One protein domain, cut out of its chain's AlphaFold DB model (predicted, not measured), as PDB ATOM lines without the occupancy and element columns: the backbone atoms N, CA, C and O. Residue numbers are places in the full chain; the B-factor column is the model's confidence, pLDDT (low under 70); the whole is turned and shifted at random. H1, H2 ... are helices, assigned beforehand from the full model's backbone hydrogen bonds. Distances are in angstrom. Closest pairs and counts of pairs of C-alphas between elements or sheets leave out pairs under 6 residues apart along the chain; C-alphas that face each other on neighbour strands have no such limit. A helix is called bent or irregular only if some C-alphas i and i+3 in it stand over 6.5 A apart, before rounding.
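What this domain is: This is residues 8 to 104 of the 106 residues of an uncharacterized protein of Saccharomonospora azurea SZMC 14600 (UniProt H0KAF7). Look first for one long helix, H2, which makes the spine of a loose, flat model: H1 folds back near its first end as a separate arm, and three short helices gather at its other end. There H4 crosses H2, H3 packs across H4, and H5 runs back beside the last turns of H2. The printed part has 97 residues with five named helices, H1 to H5 in order, and no named strand; its class is all helix. It is loose, with a radius of gyration of the C-alphas of 17.8 A, and spans 51 by 35 by 18 A.

Where its parts are: Find C-alpha 28 at (26.523, -11.329, -43.749); from there H2, residues 28 to 58, runs 45.2 A to C-alpha 58 at (-17.215, -1.371, -49.069). Before it comes H1, residues 8 to 22, 21.3 A long. After it come H3, residues 63 to 70, 10.4 A; H4, residues 76 to 85, 14.2 A; and H5, residues 92 to 103, 16.4 A, ending at C-alpha 103 at (4.490, 5.864, -41.246). H3 is only just irregular: C-alphas 65 and 68 are 7.0 A apart.

How they stand to each other: H2 touches H5 at a shallow tilt of 22 degrees, opposite ways; the closest C-alphas, Leu 54 and Ser 92, are 5.3 A apart. With residues 50 to 54 alone H2 touches H4, about perpendicular at 82 degrees, closest at the C-alphas of Leu 54 and Leu 82, 7.2 A. H4 touches H3 at 87 degrees, closest at the C-alphas of Ala 67 and Pro 78, 6.2 A. H1 and H2 are near each other. In H1, H2, H4 and H5 every O i to N i+4 pair is within hydrogen-bond range; in H3 1 of 4 is, beside 3 of 5 O i to N i+3 pairs.

The domain as a whole: The farthest C-alphas, Gly 24 and Gly 60, are 51.6 A apart. The printed part has no cut and no long link. Mean pLDDT of the printed part is 93.6; look for values under 70 at residues 73 and 104.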
ATOM      1  N   ALA A   8       6.629 -12.695 -59.619       96.31
ATOM      2  CA  ALA A   8       7.641 -12.803 -60.664       96.31
ATOM      3  C   ALA A   8       8.777 -11.792 -60.451       96.31
ATOM      4  O   ALA A   8       9.942 -12.163 -60.563       96.31
ATOM      5  N   ASP A   9       8.450 -10.555 -60.058       95.69
ATOM      6  CA  ASP A   9       9.458  -9.532 -59.751       95.69
ATOM      7  C   ASP A   9      10.337  -9.955 -58.568       95.69
ATOM      8  O   ASP A   9      11.562  -9.828 -58.619       95.69
ATOM      9  N   VAL A  10       9.717 -10.508 -57.517       96.56
ATOM     10  CA  VAL A  10      10.431 -11.016 -56.334       96.56
ATOM     11  C   VAL A  10      11.318 -12.206 -56.694       96.56
ATOM     12  O   VAL A  10      12.458 -12.264 -56.237       96.56
ATOM     13  N   LEU A  11      10.833 -13.141 -57.519       97.69
ATOM     14  CA  LEU A  11      11.620 -14.295 -57.956       97.69
ATOM     15  C   LEU A  11      12.833 -13.860 -58.784       97.69
ATOM     16  O   LEU A  11      13.953 -14.244 -58.462       97.69
ATOM     17  N   ALA A  12      12.626 -13.001 -59.783       97.75
ATOM     18  CA  ALA A  12      13.708 -12.492 -60.618       97.75
ATOM     19  C   ALA A  12      14.751 -11.719 -59.792       97.75
ATOM     20  O   ALA A  12      15.950 -11.780 -60.063       97.75
ATOM     21  N   TRP A  13      14.315 -10.970 -58.773       97.31
ATOM     22  CA  TRP A  13      15.228 -10.330 -57.828       97.31
ATOM     23  C   TRP A  13      16.008 -11.352 -56.991       97.31
ATOM     24  O   TRP A  13      17.222 -11.208 -56.845       97.31
ATOM     25  N   LEU A  14      15.342 -12.394 -56.485       97.69
ATOM     26  CA  LEU A  14      15.965 -13.431 -55.663       97.69
ATOM     27  C   LEU A  14      17.035 -14.214 -56.436       97.69
ATOM     28  O   LEU A  14      18.079 -14.527 -55.871       97.69
ATOM     29  N   GLU A  15      16.805 -14.494 -57.718       98.38
ATOM     30  CA  GLU A  15      17.785 -15.146 -58.596       98.38
ATOM     31  C   GLU A  15      19.087 -14.336 -58.679       98.38
ATOM     32  O   GLU A  15      20.165 -14.880 -58.435       98.38
ATOM     33  N   ARG A  16      18.985 -13.016 -58.898       97.69
ATOM     34  CA  ARG A  16      20.146 -12.108 -58.916       97.69
ATOM     35  C   ARG A  16      20.831 -12.004 -57.555       97.69
ATOM     36  O   ARG A  16      22.054 -12.044 -57.475       97.69
ATOM     37  N   ALA A  17      20.058 -11.896 -56.473       97.06
ATOM     38  CA  ALA A  17      20.612 -11.842 -55.121       97.06
ATOM     39  C   ALA A  17      21.373 -13.133 -54.770       97.06
ATOM     40  O   ALA A  17      22.424 -13.087 -54.136       97.06
ATOM     41  N   ALA A  18      20.877 -14.289 -55.221       97.62
ATOM     42  CA  ALA A  18      21.548 -15.567 -55.031       97.62
ATOM     43  C   ALA A  18      22.863 -15.664 -55.824       97.62
ATOM     44  O   ALA A  18      23.823 -16.260 -55.336       97.62
ATOM     45  N   GLU A  19      22.928 -15.093 -57.030       97.88
ATOM     46  CA  GLU A  19      24.172 -14.980 -57.802       97.88
ATOM     47  C   GLU A  19      25.197 -14.087 -57.099       97.88
ATOM     48  O   GLU A  19      26.320 -14.537 -56.872       97.88
ATOM     49  N   ALA A  20      24.791 -12.894 -56.662       97.06
ATOM     50  CA  ALA A  20      25.651 -11.965 -55.928       97.06
ATOM     51  C   ALA A  20      26.191 -12.586 -54.626       97.06
ATOM     52  O   ALA A  20      27.382 -12.501 -54.323       97.06
ATOM     53  N   ALA A  21      25.344 -13.301 -53.879       96.50
ATOM     54  CA  ALA A  21      25.767 -14.023 -52.681       96.50
ATOM     55  C   ALA A  21      26.799 -15.121 -52.992       96.50
ATOM     56  O   ALA A  21      27.792 -15.252 -52.279       96.50
ATOM     57  N   ARG A  22      26.611 -15.892 -54.074       96.44
ATOM     58  CA  ARG A  22      27.587 -16.912 -54.503       96.44
ATOM     59  C   ARG A  22      28.913 -16.306 -54.961       96.44
ATOM     60  O   ARG A  22      29.951 -16.923 -54.744       96.44
ATOM     61  N   ALA A  23      28.878 -15.127 -55.576       97.50
ATOM     62  CA  ALA A  23      30.065 -14.384 -55.989       97.50
ATOM     63  C   ALA A  23      30.809 -13.720 -54.811       97.50
ATOM     64  O   ALA A  23      31.912 -13.213 -54.996       97.50
ATOM     65  N   GLY A  24      30.235 -13.739 -53.600       95.81
ATOM     66  CA  GLY A  24      30.796 -13.072 -52.421       95.81
ATOM     67  C   GLY A  24      30.560 -11.559 -52.392       95.81
ATOM     68  O   GLY A  24      31.176 -10.867 -51.590       95.81
ATOM     69  N   GLU A  25      29.670 -11.041 -53.244       96.19
ATOM     70  CA  GLU A  25      29.303  -9.619 -53.316       96.19
ATOM     71  C   GLU A  25      28.312  -9.212 -52.213       96.19
ATOM     72  O   GLU A  25      28.172  -8.029 -51.905       96.19
ATOM     73  N   LEU A  26      27.629 -10.190 -51.609       95.44
ATOM     74  CA  LEU A  26      26.770 -10.002 -50.440       95.44
ATOM     75  C   LEU A  26      27.368 -10.728 -49.238       95.44
ATOM     76  O   LEU A  26      27.346 -11.958 -49.165       95.44
ATOM     77  N   ASP A  27      27.876  -9.953 -48.284       95.06
ATOM     78  CA  ASP A  27      28.349 -10.459 -47.003       95.06
ATOM     79  C   ASP A  27      27.212 -10.559 -45.966       95.06
ATOM     80  O   ASP A  27      26.056 -10.199 -46.207       95.06
ATOM     81  N   ALA A  28      27.524 -11.107 -44.789       96.19
ATOM     82  CA  ALA A  28      26.523 -11.329 -43.749       96.19
ATOM     83  C   ALA A  28      25.838 -10.028 -43.261       96.19
ATOM     84  O   ALA A  28      24.609 -10.034 -43.157       96.19
ATOM     85  N   PRO A  29      26.552  -8.915 -42.992       97.44
ATOM     86  CA  PRO A  29      25.922  -7.628 -42.692       97.44
ATOM     87  C   PRO A  29      24.945  -7.147 -43.772       97.44
ATOM     88  O   PRO A  29      23.811  -6.799 -43.437       97.44
ATOM     89  N   ALA A  30      25.333  -7.192 -45.052       96.31
ATOM     90  CA  ALA A  30      24.461  -6.782 -46.151       96.31
ATOM     91  C   ALA A  30      23.191  -7.647 -46.228       96.31
ATOM     92  O   ALA A  30      22.087  -7.136 -46.420       96.31
ATOM     93  N   LEU A  31      23.311  -8.960 -46.009       96.75
ATOM     94  CA  LEU A  31      22.162  -9.871 -45.967       96.75
ATOM     95  C   LEU A  31      21.213  -9.578 -44.795       96.75
ATOM     96  O   LEU A  31      19.994  -9.683 -44.951       96.75
ATOM     97  N   ILE A  32      21.742  -9.195 -43.629       97.88
ATOM     98  CA  ILE A  32      20.931  -8.795 -42.469       97.88
ATOM     99  C   ILE A  32      20.163  -7.502 -42.769       97.88
ATOM    100  O   ILE A  32      18.974  -7.409 -42.449       97.88
ATOM    101  N   GLU A  33      20.803  -6.527 -43.414       97.50
ATOM    102  CA  GLU A  33      20.137  -5.294 -43.835       97.50
ATOM    103  C   GLU A  33      19.018  -5.578 -44.848       97.50
ATOM    104  O   GLU A  33      17.874  -5.158 -44.647       97.50
ATOM    105  N   LEU A  34      19.313  -6.372 -45.885       96.81
ATOM    106  CA  LEU A  34      18.333  -6.802 -46.885       96.81
ATOM    107  C   LEU A  34      17.145  -7.531 -46.243       96.81
ATOM    108  O   LEU A  34      15.994  -7.276 -46.601       96.81
ATOM    109  N   LEU A  35      17.386  -8.396 -45.253       97.25
ATOM    110  CA  LEU A  35      16.319  -9.053 -44.497       97.25
ATOM    111  C   LEU A  35      15.420  -8.030 -43.784       97.25
ATOM    112  O   LEU A  35      14.193  -8.167 -43.805       97.25
ATOM    113  N   GLY A  36      16.008  -6.999 -43.174       97.75
ATOM    114  CA  GLY A  36      15.270  -5.896 -42.557       97.75
ATOM    115  C   GLY A  36      14.377  -5.159 -43.559       97.75
ATOM    116  O   GLY A  36      13.183  -4.972 -43.305       97.75
ATOM    117  N   GLN A  37      14.921  -4.817 -44.728       96.88
ATOM    118  CA  GLN A  37      14.184  -4.156 -45.809       96.88
ATOM    119  C   GLN A  37      13.026  -5.029 -46.326       96.88
ATOM    120  O   GLN A  37      11.889  -4.564 -46.433       96.88
ATOM    121  N   LEU A  38      13.265  -6.325 -46.556       96.38
ATOM    122  CA  LEU A  38      12.229  -7.273 -46.986       96.38
ATOM    123  C   LEU A  38      11.115  -7.437 -45.944       96.38
ATOM    124  O   LEU A  38       9.942  -7.550 -46.300       96.38
ATOM    125  N   ARG A  39      11.446  -7.420 -44.648       96.81
ATOM    126  CA  ARG A  39      10.457  -7.461 -43.556       96.81
ATOM    127  C   ARG A  39       9.552  -6.226 -43.561       96.81
ATOM    128  O   ARG A  39       8.338  -6.358 -43.372       96.81
ATOM    129  N   GLN A  40      10.118  -5.045 -43.808       94.81
ATOM    130  CA  GLN A  40       9.352  -3.803 -43.940       94.81
ATOM    131  C   GLN A  40       8.457  -3.838 -45.187       94.81
ATOM    132  O   GLN A  40       7.256  -3.586 -45.085       94.81
ATOM    133  N   ALA A  41       9.000  -4.251 -46.335       94.69
ATOM    134  CA  ALA A  41       8.248  -4.386 -47.583       94.69
ATOM    135  C   ALA A  41       7.099  -5.405 -47.470       94.69
ATOM    136  O   ALA A  41       5.983  -5.140 -47.917       94.69
ATOM    137  N   SER A  42       7.337  -6.543 -46.813       94.19
ATOM    138  CA  SER A  42       6.315  -7.557 -46.519       94.19
ATOM    139  C   SER A  42       5.179  -6.983 -45.668       94.19
ATOM    140  O   SER A  42       4.004  -7.175 -45.987       94.19
ATOM    141  N   THR A  43       5.514  -6.191 -44.645       94.38
ATOM    142  CA  THR A  43       4.521  -5.485 -43.818       94.38
ATOM    143  C   THR A  43       3.701  -4.497 -44.651       94.38
ATOM    144  O   THR A  43       2.475  -4.476 -44.545       94.38
ATOM    145  N   ALA A  44       4.340  -3.722 -45.532       94.31
ATOM    146  CA  ALA A  44       3.640  -2.800 -46.426       94.31
ATOM    147  C   ALA A  44       2.688  -3.537 -47.388       94.31
ATOM    148  O   ALA A  44       1.541  -3.122 -47.554       94.31
ATOM    149  N   CYS A  45       3.116  -4.667 -47.959       94.38
ATOM    150  CA  CYS A  45       2.270  -5.500 -48.818       94.38
ATOM    151  C   CYS A  45       1.081  -6.100 -48.048       94.38
ATOM    152  O   CYS A  45      -0.036  -6.131 -48.567       94.38
ATOM    153  N   ALA A  46       1.291  -6.535 -46.802       92.88
ATOM    154  CA  ALA A  46       0.216  -7.013 -45.935       92.88
ATOM    155  C   ALA A  46      -0.809  -5.906 -45.629       92.88
ATOM    156  O   ALA A  46      -2.009  -6.145 -45.741       92.88
ATOM    157  N   ASN A  47      -0.350  -4.685 -45.332       94.94
ATOM    158  CA  ASN A  47      -1.231  -3.533 -45.118       94.94
ATOM    159  C   ASN A  47      -2.011  -3.164 -46.391       94.94
ATOM    160  O   ASN A  47      -3.203  -2.876 -46.321       94.94
ATOM    161  N   ALA A  48      -1.371  -3.214 -47.564       95.38
ATOM    162  CA  ALA A  48      -2.046  -2.989 -48.843       95.38
ATOM    163  C   ALA A  48      -3.123  -4.055 -49.120       95.38
ATOM    164  O   ALA A  48      -4.213  -3.728 -49.591       95.38
ATOM    165  N   SER A  49      -2.844  -5.320 -48.787       94.69
ATOM    166  CA  SER A  49      -3.811  -6.422 -48.881       94.69
ATOM    167  C   SER A  49      -5.015  -6.204 -47.957       94.69
ATOM    168  O   SER A  49      -6.159  -6.329 -48.393       94.69
ATOM    169  N   ASP A  50      -4.779  -5.791 -46.708       95.88
ATOM    170  CA  ASP A  50      -5.837  -5.485 -45.739       95.88
ATOM    171  C   ASP A  50      -6.710  -4.306 -46.169       95.88
ATOM    172  O   ASP A  50      -7.939  -4.387 -46.115       95.88
ATOM    173  N   TRP A  51      -6.084  -3.227 -46.640       97.06
ATOM    174  CA  TRP A  51      -6.806  -2.085 -47.188       97.06
ATOM    175  C   TRP A  51      -7.671  -2.505 -48.381       97.06
ATOM    176  O   TRP A  51      -8.850  -2.164 -48.441       97.06
ATOM    177  N   THR A  52      -7.116  -3.306 -49.296       96.62
ATOM    178  CA  THR A  52      -7.837  -3.790 -50.483       96.62
ATOM    179  C   THR A  52      -9.019  -4.676 -50.090       96.62
ATOM    180  O   THR A  52     -10.083  -4.590 -50.701       96.62
ATOM    181  N   LEU A  53      -8.867  -5.496 -49.046       96.00
ATOM    182  CA  LEU A  53      -9.952  -6.299 -48.486       96.00
ATOM    183  C   LEU A  53     -11.093  -5.419 -47.952       96.00
ATOM    184  O   LEU A  53     -12.253  -5.687 -48.268       96.00
ATOM    185  N   LEU A  54     -10.780  -4.374 -47.177       97.25
ATOM    186  CA  LEU A  54     -11.773  -3.410 -46.680       97.25
ATOM    187  C   LEU A  54     -12.474  -2.690 -47.839       97.25
ATOM    188  O   LEU A  54     -13.700  -2.720 -47.924       97.25
ATOM    189  N   ALA A  55     -11.706  -2.138 -48.780       97.44
ATOM    190  CA  ALA A  55     -12.237  -1.417 -49.933       97.44
ATOM    191  C   ALA A  55     -13.135  -2.308 -50.812       97.44
ATOM    192  O   ALA A  55     -14.204  -1.888 -51.250       97.44
ATOM    193  N   ALA A  56     -12.758  -3.575 -51.026       96.62
ATOM    194  CA  ALA A  56     -13.587  -4.530 -51.760       96.62
ATOM    195  C   ALA A  56     -14.925  -4.797 -51.052       96.62
ATOM    196  O   ALA A  56     -15.963  -4.911 -51.708       96.62
ATOM    197  N   ARG A  57     -14.920  -4.887 -49.715       96.38
ATOM    198  CA  ARG A  57     -16.149  -5.055 -48.928       96.38
ATOM    199  C   ARG A  57     -17.051  -3.832 -48.997       96.38
ATOM    200  O   ARG A  57     -18.256  -4.009 -49.152       96.38
ATOM    201  N   GLU A  58     -16.484  -2.636 -48.924       96.94
ATOM    202  CA  GLU A  58     -17.215  -1.371 -49.069       96.94
ATOM    203  C   GLU A  58     -17.813  -1.209 -50.467       96.94
ATOM    204  O   GLU A  58     -18.953  -0.778 -50.606       96.94
ATOM    205  N   ALA A  59     -17.098  -1.663 -51.499       97.50
ATOM    206  CA  ALA A  59     -17.590  -1.721 -52.875       97.50
ATOM    207  C   ALA A  59     -18.649  -2.821 -53.113       97.50
ATOM    208  O   ALA A  59     -19.102  -3.012 -54.240       97.50
ATOM    209  N   GLY A  60     -19.043  -3.569 -52.075       97.31
ATOM    210  CA  GLY A  60     -20.118  -4.560 -52.130       97.31
ATOM    211  C   GLY A  60     -19.691  -5.985 -52.496       97.31
ATOM    212  O   GLY A  60     -20.550  -6.864 -52.584       97.31
ATOM    213  N   ALA A  61     -18.395  -6.274 -52.667       97.00
ATOM    214  CA  ALA A  61     -17.934  -7.627 -52.991       97.00
ATOM    215  C   ALA A  61     -18.228  -8.591 -51.839       97.00
ATOM    216  O   ALA A  61     -17.721  -8.413 -50.735       97.00
ATOM    217  N   SER A  62     -19.022  -9.636 -52.073       95.69
ATOM    218  CA  SER A  62     -19.370 -10.645 -51.065       95.69
ATOM    219  C   SER A  62     -18.149 -11.433 -50.576       95.69
ATOM    220  O   SER A  62     -17.177 -11.639 -51.303       95.69
ATOM    221  N   LEU A  63     -18.220 -11.983 -49.359       93.38
ATOM    222  CA  LEU A  63     -17.152 -12.850 -48.851       93.38
ATOM    223  C   LEU A  63     -16.918 -14.089 -49.729       93.38
ATOM    224  O   LEU A  63     -15.800 -14.590 -49.782       93.38
ATOM    225  N   ARG A  64     -17.951 -14.575 -50.432       93.31
ATOM    226  CA  ARG A  64     -17.831 -15.697 -51.372       93.31
ATOM    227  C   ARG A  64     -16.975 -15.330 -52.587       93.31
ATOM    228  O   ARG A  64     -16.198 -16.166 -53.028       93.31
ATOM    229  N   GLN A  65     -17.090 -14.102 -53.093       93.94
ATOM    230  CA  GLN A  65     -16.248 -13.603 -54.190       93.94
ATOM    231  C   GLN A  65     -14.794 -13.411 -53.746       93.94
ATOM    232  O   GLN A  65     -13.883 -13.619 -54.537       93.94
ATOM    233  N   ILE A  66     -14.577 -13.052 -52.479       94.00
ATOM    234  CA  ILE A  66     -13.240 -12.826 -51.917       94.00
ATOM    235  C   ILE A  66     -12.555 -14.147 -51.530       94.00
ATOM    236  O   ILE A  66     -11.348 -14.284 -51.683       94.00
ATOM    237  N   ALA A  67     -13.292 -15.150 -51.048       92.19
ATOM    238  CA  ALA A  67     -12.722 -16.380 -50.491       92.19
ATOM    239  C   ALA A  67     -11.652 -17.099 -51.351       92.19
ATOM    240  O   ALA A  67     -10.690 -17.590 -50.756       92.19
ATOM    241  N   PRO A  68     -11.745 -17.153 -52.697       91.94
ATOM    242  CA  PRO A  68     -10.708 -17.761 -53.531       91.94
ATOM    243  C   PRO A  68      -9.322 -17.111 -53.398       91.94
ATOM    244  O   PRO A  68      -8.320 -17.804 -53.544       91.94
ATOM    245  N   VAL A  69      -9.232 -15.812 -53.072       90.31
ATOM    246  CA  VAL A  69      -7.925 -15.134 -52.931       90.31
ATOM    247  C   VAL A  69      -7.208 -15.502 -51.626       90.31
ATOM    248  O   VAL A  69      -6.000 -15.332 -51.514       90.31
ATOM    249  N   PHE A  70      -7.935 -16.055 -50.651       86.19
ATOM    250  CA  PHE A  70      -7.402 -16.507 -49.360       86.19
ATOM    251  C   PHE A  70      -7.076 -18.014 -49.343       86.19
ATOM    252  O   PHE A  70      -6.887 -18.601 -48.276       86.19
ATOM    253  N   GLY A  71      -7.019 -18.670 -50.506       80.44
ATOM    254  CA  GLY A  71      -6.704 -20.093 -50.633       80.44
ATOM    255  C   GLY A  71      -7.939 -20.935 -50.941       80.44
ATOM    256  O   GLY A  71      -8.650 -20.647 -51.894       80.44
ATOM    257  N   LYS A  72      -8.191 -22.001 -50.166       70.31
ATOM    258  CA  LYS A  72      -9.152 -23.095 -50.467       70.31
ATOM    259  C   LYS A  72     -10.647 -22.697 -50.580       70.31
ATOM    260  O   LYS A  72     -11.515 -23.536 -50.373       70.31
ATOM    261  N   GLY A  73     -10.985 -21.437 -50.857       65.94
ATOM    262  CA  GLY A  73     -12.356 -20.984 -51.109       65.94
ATOM    263  C   GLY A  73     -13.234 -20.904 -49.859       65.94
ATOM    264  O   GLY A  73     -14.436 -20.667 -49.962       65.94
ATOM    265  N   TYR A  74     -12.658 -21.069 -48.664       75.31
ATOM    266  CA  TYR A  74     -13.401 -20.971 -47.412       75.31
ATOM    267  C   TYR A  74     -13.585 -19.511 -46.995       75.31
ATOM    268  O   TYR A  74     -12.636 -18.831 -46.612       75.31
ATOM    269  N   VAL A  75     -14.845 -19.068 -46.964       80.62
ATOM    270  CA  VAL A  75     -15.281 -17.733 -46.506       80.62
ATOM    271  C   VAL A  75     -14.758 -17.365 -45.110       80.62
ATOM    272  O   VAL A  75     -14.581 -16.189 -44.801       80.62
ATOM    273  N   ARG A  76     -14.458 -18.358 -44.267       85.69
ATOM    274  CA  ARG A  76     -13.957 -18.144 -42.904       85.69
ATOM    275  C   ARG A  76     -12.656 -17.336 -42.861       85.69
ATOM    276  O   ARG A  76     -12.492 -16.534 -41.950       85.69
ATOM    277  N   ALA A  77     -11.759 -17.527 -43.830       85.44
ATOM    278  CA  ALA A  77     -10.471 -16.838 -43.858       85.44
ATOM    279  C   ALA A  77     -10.611 -15.309 -44.046       85.44
ATOM    280  O   ALA A  77     -10.166 -14.576 -43.160       85.44
ATOM    281  N   PRO A  78     -11.280 -14.795 -45.101       88.81
ATOM    282  CA  PRO A  78     -11.508 -13.355 -45.227       88.81
ATOM    283  C   PRO A  78     -12.420 -12.798 -44.127       88.81
ATOM    284  O   PRO A  78     -12.209 -11.671 -43.690       88.81
ATOM    285  N   ALA A  79     -13.395 -13.575 -43.634       90.06
ATOM    286  CA  ALA A  79     -14.272 -13.141 -42.544       90.06
ATOM    287  C   ALA A  79     -13.497 -12.872 -41.244       90.06
ATOM    288  O   ALA A  79     -13.630 -11.798 -40.665       90.06
ATOM    289  N   ALA A  80     -12.642 -13.808 -40.819       92.12
ATOM    290  CA  ALA A  80     -11.817 -13.644 -39.622       92.12
ATOM    291  C   ALA A  80     -10.821 -12.482 -39.767       92.12
ATOM    292  O   ALA A  80     -10.551 -11.760 -38.805       92.12
ATOM    293  N   ARG A  81     -10.283 -12.273 -40.979       93.12
ATOM    294  CA  ARG A  81      -9.389 -11.144 -41.250       93.12
ATOM    295  C   ARG A  81     -10.115  -9.805 -41.134       93.12
ATOM    296  O   ARG A  81      -9.600  -8.913 -40.466       93.12
ATOM    297  N   LEU A  82     -11.308  -9.690 -41.718       93.62
ATOM    298  CA  LEU A  82     -12.161  -8.505 -41.596       93.62
ATOM    299  C   LEU A  82     -12.569  -8.232 -40.154       93.62
ATOM    300  O   LEU A  82     -12.472  -7.097 -39.710       93.62
ATOM    301  N   GLU A  83     -12.970  -9.262 -39.408       94.81
ATOM    302  CA  GLU A  83     -13.319  -9.112 -37.994       94.81
ATOM    303  C   GLU A  83     -12.153  -8.520 -37.199       94.81
ATOM    304  O   GLU A  83     -12.350  -7.613 -36.397       94.81
ATOM    305  N   LYS A  84     -10.923  -8.987 -37.451       94.62
ATOM    306  CA  LYS A  84      -9.726  -8.421 -36.823       94.62
ATOM    307  C   LYS A  84      -9.513  -6.957 -37.219       94.62
ATOM    308  O   LYS A  84      -9.243  -6.147 -36.342       94.62
ATOM    309  N   LEU A  85      -9.638  -6.624 -38.506       94.25
ATOM    310  CA  LEU A  85      -9.468  -5.252 -39.002       94.25
ATOM    311  C   LEU A  85     -10.497  -4.293 -38.393       94.25
ATOM    312  O   LEU A  85     -10.124  -3.216 -37.937       94.25
ATOM    313  N   HIS A  86     -11.754  -4.727 -38.281       95.56
ATOM    314  CA  HIS A  86     -12.843  -3.944 -37.695       95.56
ATOM    315  C   HIS A  86     -12.704  -3.666 -36.192       95.56
ATOM    316  O   HIS A  86     -13.448  -2.846 -35.661       95.56
ATOM    317  N   ARG A  87     -11.746  -4.296 -35.497       95.31
ATOM    318  CA  ARG A  87     -11.381  -3.909 -34.121       95.31
ATOM    319  C   ARG A  87     -10.511  -2.653 -34.077       95.31
ATOM    320  O   ARG A  87     -10.464  -2.001 -33.042       95.31
ATOM    321  N   GLU A  88      -9.809  -2.342 -35.168       92.50
ATOM    322  CA  GLU A  88      -8.920  -1.180 -35.273       92.50
ATOM    323  C   GLU A  88      -9.557  -0.043 -36.082       92.50
ATOM    324  O   GLU A  88      -9.441   1.116 -35.692       92.50
ATOM    325  N   VAL A  89     -10.225  -0.356 -37.197       95.56
ATOM    326  CA  VAL A  89     -10.791   0.633 -38.130       95.56
ATOM    327  C   VAL A  89     -12.060   0.116 -38.796       95.56
ATOM    328  O   VAL A  89     -12.165  -1.066 -39.107       95.56
ATOM    329  N   LEU A  90     -13.017   1.001 -39.065       92.62
ATOM    330  CA  LEU A  90     -14.313   0.641 -39.656       92.62
ATOM    331  C   LEU A  90     -14.394   0.875 -41.166       92.62
ATOM    332  O   LEU A  90     -15.378   0.468 -41.777       92.62
ATOM    333  N   SER A  91     -13.394   1.532 -41.758       95.94
ATOM    334  CA  SER A  91     -13.370   1.795 -43.196       95.94
ATOM    335  C   SER A  91     -11.972   1.738 -43.805       95.94
ATOM    336  O   SER A  91     -10.959   1.861 -43.108       95.94
ATOM    337  N   SER A  92     -11.914   1.589 -45.129       96.75
ATOM    338  CA  SER A  92     -10.675   1.673 -45.907       96.75
ATOM    339  C   SER A  92     -10.021   3.059 -45.790       96.75
ATOM    340  O   SER A  92      -8.793   3.167 -45.745       96.75
ATOM    341  N   GLU A  93     -10.817   4.123 -45.650       97.38
ATOM    342  CA  GLU A  93     -10.329   5.484 -45.398       97.38
ATOM    343  C   GLU A  93      -9.695   5.619 -44.004       97.38
ATOM    344  O   GLU A  93      -8.577   6.121 -43.878       97.38
ATOM    345  N   GLN A  94     -10.355   5.098 -42.963       97.12
ATOM    346  CA  GLN A  94      -9.798   5.076 -41.605       97.12
ATOM    347  C   GLN A  94      -8.512   4.244 -41.538       97.12
ATOM    348  O   GLN A  94      -7.562   4.629 -40.857       97.12
ATOM    349  N   PHE A  95      -8.451   3.131 -42.276       97.19
ATOM    350  CA  PHE A  95      -7.234   2.332 -42.401       97.19
ATOM    351  C   PHE A  95      -6.091   3.142 -43.021       97.19
ATOM    352  O   PHE A  95      -4.972   3.125 -42.509       97.19
ATOM    353  N   LEU A  96      -6.355   3.876 -44.106       96.50
ATOM    354  CA  LEU A  96      -5.336   4.687 -44.773       96.50
ATOM    355  C   LEU A  96      -4.793   5.787 -43.851       96.50
ATOM    356  O   LEU A  96      -3.582   6.000 -43.789       96.50
ATOM    357  N   GLU A  97      -5.671   6.447 -43.099       95.81
ATOM    358  CA  GLU A  97      -5.281   7.448 -42.106       95.81
ATOM    359  C   GLU A  97      -4.439   6.837 -40.974       95.81
ATOM    360  O   GLU A  97      -3.399   7.384 -40.599       95.81
ATOM    361  N   LEU A  98      -4.816   5.653 -40.481       94.75
ATOM    362  CA  LEU A  98      -4.019   4.905 -39.509       94.75
ATOM    363  C   LEU A  98      -2.613   4.587 -40.048       94.75
ATOM    364  O   LEU A  98      -1.633   4.726 -39.315       94.75
ATOM    365  N   MET A  99      -2.490   4.199 -41.321       94.50
ATOM    366  CA  MET A  99      -1.188   3.939 -41.954       94.50
ATOM    367  C   MET A  99      -0.337   5.196 -42.076       94.50
ATOM    368  O   MET A  99       0.843   5.152 -41.736       94.50
ATOM    369  N   ARG A 100      -0.927   6.329 -42.473       93.44
ATOM    370  CA  ARG A 100      -0.213   7.614 -42.521       93.44
ATOM    371  C   ARG A 100       0.344   8.007 -41.156       93.44
ATOM    372  O   ARG A 100       1.478   8.459 -41.088       93.44
ATOM    373  N   ARG A 101      -0.399   7.772 -40.071       92.19
ATOM    374  CA  ARG A 101       0.078   8.038 -38.701       92.19
ATOM    375  C   ARG A 101       1.191   7.094 -38.257       92.19
ATOM    376  O   ARG A 101       2.101   7.528 -37.570       92.19
ATOM    377  N   ARG A 102       1.126   5.815 -38.644       88.06
ATOM    378  CA  ARG A 102       2.173   4.825 -38.326       88.06
ATOM    379  C   ARG A 102       3.456   5.021 -39.146       88.06
ATOM    380  O   ARG A 102       4.502   4.559 -38.710       88.06
ATOM    381  N   MET A 103       3.366   5.644 -40.322       79.31
ATOM    382  CA  MET A 103       4.490   5.864 -41.246       79.31
ATOM    383  C   MET A 103       5.013   7.307 -41.284       79.31
ATOM    384  O   MET A 103       6.073   7.543 -41.860       79.31
ATOM    385  N   GLY A 104       4.271   8.274 -40.743       64.62
ATOM    386  CA  GLY A 104       4.730   9.657 -40.609       64.62
ATOM    387  C   GLY A 104       5.947   9.755 -39.682       64.62
ATOM    388  O   GLY A 104       6.195   8.820 -38.918       64.62
TER     389      GLY A 104